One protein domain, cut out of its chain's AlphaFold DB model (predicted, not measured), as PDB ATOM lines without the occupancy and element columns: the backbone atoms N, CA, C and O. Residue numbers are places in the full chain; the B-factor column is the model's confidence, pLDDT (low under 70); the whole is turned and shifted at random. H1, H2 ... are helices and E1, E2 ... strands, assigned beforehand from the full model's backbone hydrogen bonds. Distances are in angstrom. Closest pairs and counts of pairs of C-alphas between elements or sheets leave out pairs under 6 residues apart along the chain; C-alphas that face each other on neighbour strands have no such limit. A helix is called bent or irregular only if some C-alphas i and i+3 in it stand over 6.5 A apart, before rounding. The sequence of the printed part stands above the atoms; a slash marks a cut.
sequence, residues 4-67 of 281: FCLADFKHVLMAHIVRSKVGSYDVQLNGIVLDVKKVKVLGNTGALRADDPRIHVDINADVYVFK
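This is residues 4 to 67 of the 281 residues of the protein "Rpb7p protein" of Musca domestica (UniProt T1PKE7). A long, bent hairpin of two strands, E1 and E2, makes the length, and one kinked helix, H1, runs along the inside of its curve. The printed part has 64 residues in the order H1, E1, E2; the sheet E1 - E2 is antiparallel and the class is mixed. It is only just loose, close to compact, with a radius of gyration of the C-alphas of 13.0 A, and elongated, spanning 38 by 23 by 20 A.

H1, residues 4 to 21, is irregular, with C-alphas 7 and 10 8.9 A apart, and has a kink of 95 degrees near residue 11; 11 of its 14 O i to N i+4 pairs are within hydrogen-bond range. Its closest C-alphas to E1, residues 31 to 48, are those of Lys 21 and Val 33, 6.2 A apart. H1 and E2, residues 55 to 66, are near each other, with 5 pairs of C-alphas within 10 A. E1 and E2 form an antiparallel hairpin at 162 degrees, with N 34 and O 64 at 2.8 A and N 47 and O 56 at 2.8 A.

H1 begins at C-alpha 4 (120.136, 134.246, 114.605) and is 20.9 A long. E1, 30.7 A, bends by 105 degrees at residue 44. E2, 29.7 A, bends by 70 degrees at residue 62 and ends at C-alpha 66 (114.791, 137.988, 146.766).

The C-alphas farthest apart, Ala 50 and Lys 67, are 39.1 A apart. The printed part has no cut, both links are short, and no printed residue is under 70 in pLDDT.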
ATOM      1  N   PHE A   4     119.577 132.894 114.763       84.50
ATOM      2  CA  PHE A   4     120.136 134.246 114.605       84.50
ATOM      3  C   PHE A   4     120.945 134.730 115.822       84.50
ATOM      4  O   PHE A   4     121.731 135.666 115.704       84.50
ATOM      5  N   CYS A   5     120.783 134.098 116.990       85.19
ATOM      6  CA  CYS A   5     121.506 134.462 118.205       85.19
ATOM      7  C   CYS A   5     123.005 134.122 118.145       85.19
ATOM      8  O   CYS A   5     123.739 134.571 119.015       85.19
ATOM      9  N   LEU A   6     123.473 133.344 117.160       85.06
ATOM     10  CA  LEU A   6     124.870 132.899 117.077       85.06
ATOM     11  C   LEU A   6     125.886 134.030 116.827       85.06
ATOM     12  O   LEU A   6     127.025 133.908 117.270       85.06
ATOM     13  N   ALA A   7     125.492 135.119 116.156       88.12
ATOM     14  CA  ALA A   7     126.412 136.196 115.759       88.12
ATOM     15  C   ALA A   7     127.025 136.961 116.952       88.12
ATOM     16  O   ALA A   7     128.199 137.315 116.912       88.12
ATOM     17  N   ASP A   8     126.257 137.155 118.028       90.56
ATOM     18  CA  ASP A   8     126.767 137.540 119.351       90.56
ATOM     19  C   ASP A   8     126.098 136.664 120.413       90.56
ATOM     20  O   ASP A   8     125.241 137.083 121.200       90.56
ATOM     21  N   PHE A   9     126.475 135.387 120.395       89.12
ATOM     22  CA  PHE A   9     125.915 134.385 121.291       89.12
ATOM     23  C   PHE A   9     126.064 134.762 122.769       89.12
ATOM     24  O   PHE A   9     125.148 134.520 123.553       89.12
ATOM     25  N   LYS A  10     127.173 135.409 123.161       90.06
ATOM     26  CA  LYS A  10     127.402 135.797 124.556       90.06
ATOM     27  C   LYS A  10     126.434 136.894 124.989       90.06
ATOM     28  O   LYS A  10     125.757 136.708 125.998       90.06
ATOM     29  N   HIS A  11     126.349 138.014 124.266       91.44
ATOM     30  CA  HIS A  11     125.447 139.107 124.638       91.44
ATOM     31  C   HIS A  11     123.986 138.656 124.598       91.44
ATOM     32  O   HIS A  11     123.238 138.885 125.550       91.44
ATOM     33  N   VAL A  12     123.589 137.964 123.526       92.81
ATOM     34  CA  VAL A  12     122.199 137.547 123.323       92.81
ATOM     35  C   VAL A  12     121.772 136.498 124.360       92.81
ATOM     36  O   VAL A  12     120.633 136.555 124.828       92.81
ATOM     37  N   LEU A  13     122.675 135.614 124.810       92.00
ATOM     38  CA  LEU A  13     122.424 134.714 125.941       92.00
ATOM     39  C   LEU A  13     122.183 135.487 127.247       92.00
ATOM     40  O   LEU A  13     121.177 135.228 127.908       92.00
ATOM     41  N   MET A  14     123.034 136.464 127.601       92.50
ATOM     42  CA  MET A  14     122.818 137.279 128.811       92.50
ATOM     43  C   MET A  14     121.486 138.033 128.743       92.50
ATOM     44  O   MET A  14     120.685 137.955 129.671       92.50
ATOM     45  N   ALA A  15     121.215 138.711 127.623       92.44
ATOM     46  CA  ALA A  15     119.984 139.468 127.417       92.44
ATOM     47  C   ALA A  15     118.733 138.575 127.504       92.44
ATOM     48  O   ALA A  15     117.718 138.980 128.071       92.44
ATOM     49  N   HIS A  16     118.804 137.339 126.997       92.12
ATOM     50  CA  HIS A  16     117.717 136.370 127.089       92.12
ATOM     51  C   HIS A  16     117.507 135.843 128.513       92.12
ATOM     52  O   HIS A  16     116.360 135.769 128.951       92.12
ATOM     53  N   ILE A  17     118.575 135.526 129.255       92.81
ATOM     54  CA  ILE A  17     118.487 135.108 130.665       92.81
ATOM     55  C   ILE A  17     117.881 136.234 131.508       92.81
ATOM     56  O   ILE A  17     116.890 136.011 132.199       92.81
ATOM     57  N   VAL A  18     118.405 137.459 131.388       92.88
ATOM     58  CA  VAL A  18     117.878 138.633 132.100       92.88
ATOM     59  C   VAL A  18     116.400 138.840 131.764       92.88
ATOM     60  O   VAL A  18     115.574 138.869 132.668       92.88
ATOM     61  N   ARG A  19     116.024 138.872 130.477       91.81
ATOM     62  CA  ARG A  19     114.629 139.097 130.054       91.81
ATOM     63  C   ARG A  19     113.654 137.965 130.420       91.81
ATOM     64  O   ARG A  19     112.451 138.211 130.419       91.81
ATOM     65  N   SER A  20     114.128 136.746 130.685       91.25
ATOM     66  CA  SER A  20     113.268 135.580 130.977       91.25
ATOM     67  C   SER A  20     113.241 135.143 132.443       91.25
ATOM     68  O   SER A  20     112.328 134.415 132.828       91.25
ATOM     69  N   LYS A  21     114.214 135.567 133.261       91.38
ATOM     70  CA  LYS A  21     114.297 135.220 134.687       91.38
ATOM     71  C   LYS A  21     114.249 136.431 135.613       91.38
ATOM     72  O   LYS A  21     113.539 136.372 136.613       91.38
ATOM     73  N   VAL A  22     114.968 137.516 135.317       92.38
ATOM     74  CA  VAL A  22     115.041 138.674 136.228       92.38
ATOM     75  C   VAL A  22     113.669 139.344 136.357       92.38
ATOM     76  O   VAL A  22     112.913 139.448 135.393       92.38
ATOM     77  N   GLY A  23     113.322 139.747 137.579       88.62
ATOM     78  CA  GLY A  23     112.011 140.286 137.945       88.62
ATOM     79  C   GLY A  23     110.900 139.238 138.081       88.62
ATOM     80  O   GLY A  23     109.813 139.581 138.537       88.62
ATOM     81  N   SER A  24     111.153 137.970 137.737       89.50
ATOM     82  CA  SER A  24     110.168 136.881 137.812       89.50
ATOM     83  C   SER A  24     110.405 135.969 139.018       89.50
ATOM     84  O   SER A  24     111.546 135.745 139.433       89.50
ATOM     85  N   TYR A  25     109.326 135.411 139.571       91.94
ATOM     86  CA  TYR A  25     109.412 134.361 140.586       91.94
ATOM     87  C   TYR A  25     109.859 133.036 139.957       91.94
ATOM     88  O   TYR A  25     109.276 132.581 138.970       91.94
ATOM     89  N   ASP A  26     110.864 132.396 140.552       93.25
ATOM     90  CA  ASP A  26     111.333 131.070 140.162       93.25
ATOM     91  C   ASP A  26     110.938 130.014 141.208       93.25
ATOM     92  O   ASP A  26     111.194 130.155 142.406       93.25
ATOM     93  N   VAL A  27     110.307 128.932 140.743       92.62
ATOM     94  CA  VAL A  27     109.771 127.854 141.591       92.62
ATOM     95  C   VAL A  27     110.875 127.000 142.223       92.62
ATOM     96  O   VAL A  27     110.698 126.532 143.344       92.62
ATOM     97  N   GLN A  28     112.010 126.811 141.543       92.88
ATOM     98  CA  GLN A  28     113.134 126.011 142.046       92.88
ATOM     99  C   GLN A  28     113.935 126.789 143.095       92.88
ATOM    100  O   GLN A  28     114.351 126.222 144.103       92.88
ATOM    101  N   LEU A  29     114.105 128.099 142.890       92.69
ATOM    102  CA  LEU A  29     114.789 128.985 143.841       92.69
ATOM    103  C   LEU A  29     113.873 129.438 144.997       92.69
ATOM    104  O   LEU A  29     114.358 129.825 146.063       92.69
ATOM    105  N   ASN A  30     112.550 129.349 144.810       92.38
ATOM    106  CA  ASN A  30     111.512 129.794 145.744       92.38
ATOM    107  C   ASN A  30     111.722 131.260 146.172       92.38
ATOM    108  O   ASN A  30     111.930 131.569 147.347       92.38
ATOM    109  N   GLY A  31     111.724 132.151 145.178       92.81
ATOM    110  CA  GLY A  31     111.907 133.595 145.324       92.81
ATOM    111  C   GLY A  31     111.965 134.298 143.963       92.81
ATOM    112  O   GLY A  31     111.925 133.644 142.922       92.81
ATOM    113  N   ILE A  32     112.049 135.629 143.958       92.12
ATOM    114  CA  ILE A  32     112.160 136.424 142.722       92.12
ATOM    115  C   ILE A  32     113.628 136.648 142.369       92.12
ATOM    116  O   ILE A  32     114.411 137.084 143.211       92.12
ATOM    117  N   VAL A  33     114.008 136.384 141.120       93.50
ATOM    118  CA  VAL A  33     115.376 136.631 140.645       93.50
ATOM    119  C   VAL A  33     115.608 138.133 140.464       93.50
ATOM    120  O   VAL A  33     114.886 138.796 139.722       93.50
ATOM    121  N   LEU A  34     116.632 138.670 141.128       91.94
ATOM    122  CA  LEU A  34     117.027 140.081 141.067       91.94
ATOM    123  C   LEU A  34     118.073 140.364 139.989       91.94
ATOM    124  O   LEU A  34     118.013 141.396 139.329       91.94
ATOM    125  N   ASP A  35     119.057 139.477 139.860       92.56
ATOM    126  CA  ASP A  35     120.237 139.655 139.015       92.56
ATOM    127  C   ASP A  35     120.917 138.293 138.788       92.56
ATOM    128  O   ASP A  35     120.761 137.371 139.596       92.56
ATOM    129  N   VAL A  36     121.680 138.162 137.702       94.06
ATOM    130  CA  VAL A  36     122.379 136.929 137.315       94.06
ATOM    131  C   VAL A  36     123.811 137.258 136.889       94.06
ATOM    132  O   VAL A  36     124.037 138.023 135.955       94.06
ATOM    133  N   LYS A  37     124.800 136.646 137.550       94.06
ATOM    134  CA  LYS A  37     126.236 136.881 137.319       94.06
ATOM    135  C   LYS A  37     126.983 135.584 137.021       94.06
ATOM    136  O   LYS A  37     126.475 134.484 137.198       94.06
ATOM    137  N   LYS A  38     128.223 135.732 136.541       93.50
ATOM    138  CA  LYS A  38     129.161 134.634 136.230       93.50
ATOM    139  C   LYS A  38     128.576 133.515 135.344       93.50
ATOM    140  O   LYS A  38     129.042 132.382 135.433       93.50
ATOM    141  N   VAL A  39     127.602 133.831 134.482       93.38
ATOM    142  CA  VAL A  39     126.989 132.877 133.544       93.38
ATOM    143  C   VAL A  39     128.072 132.195 132.702       93.38
ATOM    144  O   VAL A  39     128.853 132.855 132.014       93.38
ATOM    145  N   LYS A  40     128.083 130.865 132.744       92.75
ATOM    146  CA  LYS A  40     128.920 129.964 131.952       92.75
ATOM    147  C   LYS A  40     128.013 128.999 131.200       92.75
ATOM    148  O   LYS A  40     127.031 128.517 131.761       92.75
ATOM    149  N   VAL A  41     128.365 128.691 129.958       92.44
ATOM    150  CA  VAL A  41     127.753 127.584 129.215       92.44
ATOM    151  C   VAL A  41     128.430 126.284 129.636       92.44
ATOM    152  O   VAL A  41     129.640 126.260 129.867       92.44
ATOM    153  N   LEU A  42     127.639 125.228 129.793       90.75
ATOM    154  CA  LEU A  42     128.108 123.887 130.110       90.75
ATOM    155  C   LEU A  42     128.239 123.094 128.806       90.75
ATOM    156  O   LEU A  42     127.260 122.886 128.096       90.75
ATOM    157  N   GLY A  43     129.462 122.659 128.499       86.31
ATOM    158  CA  GLY A  43     129.786 121.966 127.251       86.31
ATOM    159  C   GLY A  43     130.098 122.897 126.073       86.31
ATOM    160  O   GLY A  43     129.922 124.114 126.132       86.31
ATOM    161  N   ASN A  44     130.599 122.293 124.993       83.56
ATOM    162  CA  ASN A  44     131.122 122.999 123.815       83.56
ATOM    163  C   ASN A  44     130.153 122.970 122.618       83.56
ATOM    164  O   ASN A  44     130.463 123.507 121.556       83.56
ATOM    165  N   THR A  45     128.996 122.322 122.765       85.00
ATOM    166  CA  THR A  45     127.984 122.130 121.722       85.00
ATOM    167  C   THR A  45     126.598 122.458 122.271       85.00
ATOM    168  O   THR A  45     126.310 122.221 123.441       85.00
ATOM    169  N   GLY A  46     125.731 123.015 121.424       85.38
ATOM    170  CA  GLY A  46     124.310 123.174 121.730       85.38
ATOM    171  C   GLY A  46     123.501 122.039 121.113       85.38
ATOM    172  O   GLY A  46     123.733 121.673 119.961       85.38
ATOM    173  N   ALA A  47     122.539 121.496 121.856       87.44
ATOM    174  CA  ALA A  47     121.605 120.513 121.326       87.44
ATOM    175  C   ALA A  47     120.582 121.200 120.407       87.44
ATOM    176  O   ALA A  47     120.006 122.233 120.752       87.44
ATOM    177  N   LEU A  48     120.339 120.613 119.238       90.00
ATOM    178  CA  LEU A  48     119.334 121.054 118.273       90.00
ATOM    179  C   LEU A  48     118.300 119.938 118.108       90.00
ATOM    180  O   LEU A  48     118.664 118.761 118.092       90.00
ATOM    181  N   ARG A  49     117.020 120.292 117.984       89.12
ATOM    182  CA  ARG A  49     115.961 119.315 117.708       89.12
ATOM    183  C   ARG A  49     115.663 119.257 116.211       89.12
ATOM    184  O   ARG A  49     115.822 120.244 115.503       89.12
ATOM    185  N   ALA A  50     115.174 118.115 115.733       90.88
ATOM    186  CA  ALA A  50     114.769 117.957 114.332       90.88
ATOM    187  C   ALA A  50     113.487 118.741 113.968       90.88
ATOM    188  O   ALA A  50     113.246 119.006 112.795       90.88
ATOM    189  N   ASP A  51     112.671 119.104 114.964       94.50
ATOM    190  CA  ASP A  51     111.388 119.808 114.830       94.50
ATOM    191  C   ASP A  51     111.429 121.286 115.266       94.50
ATOM    192  O   ASP A  51     110.488 122.029 114.991       94.50
ATOM    193  N   ASP A  52     112.506 121.734 115.920       90.12
ATOM    194  CA  ASP A  52     112.657 123.103 116.420       90.12
ATOM    195  C   ASP A  52     114.063 123.650 116.095       90.12
ATOM    196  O   ASP A  52     115.049 123.134 116.626       90.12
ATOM    197  N   PRO A  53     114.192 124.722 115.281       87.88
ATOM    198  CA  PRO A  53     115.480 125.350 114.974       87.88
ATOM    199  C   PRO A  53     116.103 126.100 116.169       87.88
ATOM    200  O   PRO A  53     117.113 126.792 116.009       87.88
ATOM    201  N   ARG A  54     115.505 126.028 117.366       90.06
ATOM    202  CA  ARG A  54     116.084 126.576 118.592       90.06
ATOM    203  C   ARG A  54     117.252 125.730 119.096       90.06
ATOM    204  O   ARG A  54     117.141 124.533 119.329       90.06
ATOM    205  N   ILE A  55     118.356 126.411 119.380       89.56
ATOM    206  CA  ILE A  55     119.534 125.841 120.034       89.56
ATOM    207  C   ILE A  55     119.275 125.784 121.544       89.56
ATOM    208  O   ILE A  55     118.997 126.816 122.169       89.56
ATOM    209  N   HIS A  56     119.385 124.597 122.127       90.31
ATOM    210  CA  HIS A  56     119.364 124.349 123.564       90.31
ATOM    211  C   HIS A  56     120.806 124.294 124.089       90.31
ATOM    212  O   HIS A  56     121.670 123.673 123.473       90.31
ATOM    213  N   VAL A  57     121.070 124.955 125.213       90.94
ATOM    214  CA  VAL A  57     122.371 124.955 125.895       90.94
ATOM    215  C   VAL A  57     122.139 124.897 127.395       90.94
ATOM    216  O   VAL A  57     121.289 125.627 127.910       90.94
ATOM    217  N   ASP A  58     122.905 124.060 128.082       92.44
ATOM    218  CA  ASP A  58     122.932 124.038 129.539       92.44
ATOM    219  C   ASP A  58     123.833 125.166 130.055       92.44
ATOM    220  O   ASP A  58     124.831 125.537 129.430       92.44
ATOM    221  N   ILE A  59     123.468 125.751 131.195       93.19
ATOM    222  CA  ILE A  59     124.167 126.899 131.780       93.19
ATOM    223  C   ILE A  59     124.317 126.749 133.292       93.19
ATOM    224  O   ILE A  59     123.474 126.159 133.963       93.19
ATOM    225  N   ASN A  60     125.377 127.342 133.832       94.31
ATOM    226  CA  ASN A  60     125.584 127.535 135.264       94.31
ATOM    227  C   ASN A  60     125.821 129.029 135.530       94.31
ATOM    228  O   ASN A  60     126.536 129.681 134.768       94.31
ATOM    229  N   ALA A  61     125.207 129.584 136.572       94.38
ATOM    230  CA  ALA A  61     125.266 131.006 136.889       94.38
ATOM    231  C   ALA A  61     125.029 131.264 138.382       94.38
ATOM    232  O   ALA A  61     124.247 130.565 139.024       94.38
ATOM    233  N   ASP A  62     125.638 132.326 138.902       95.25
ATOM    234  CA  ASP A  62     125.323 132.859 140.225       95.25
ATOM    235  C   ASP A  62     124.033 133.685 140.115       95.25
ATOM    236  O   ASP A  62     123.957 134.609 139.302       95.25
ATOM    237  N   VAL A  63     123.026 133.400 140.942       94.81
ATOM    238  CA  VAL A  63     121.726 134.090 140.901       94.81
ATOM    239  C   VAL A  63     121.460 134.794 142.229       94.81
ATOM    240  O   VAL A  63     121.502 134.169 143.288       94.81
ATOM    241  N   TYR A  64     121.143 136.088 142.179       94.69
ATOM    242  CA  TYR A  64     120.654 136.829 143.342       94.69
ATOM    243  C   TYR A  64     119.139 136.669 143.427       94.69
ATOM    244  O   TYR A  64     118.428 136.983 142.471       94.69
ATOM    245  N   VAL A  65     118.640 136.190 144.565       93.94
ATOM    246  CA  VAL A  65     117.222 135.860 144.760       93.94
ATOM    247  C   VAL A  65     116.666 136.652 145.936       93.94
ATOM    248  O   VAL A  65     117.167 136.549 147.054       93.94
ATOM    249  N   PHE A  66     115.601 137.415 145.701       93.25
ATOM    250  CA  PHE A  66     114.791 137.988 146.766       93.25
ATOM    251  C   PHE A  66     113.809 136.938 147.283       93.25
ATOM    252  O   PHE A  66     112.875 136.527 146.588       93.25
ATOM    253  N   LYS A  67     114.037 136.518 148.524       93.50
ATOM    254  CA  LYS A  67     113.211 135.563 149.252       93.50
ATOM    255  C   LYS A  67     112.819 136.185 150.597       93.50
ATOM    256  O   LYS A  67     113.626 136.142 151.524       93.50
TER     257      LYS A  67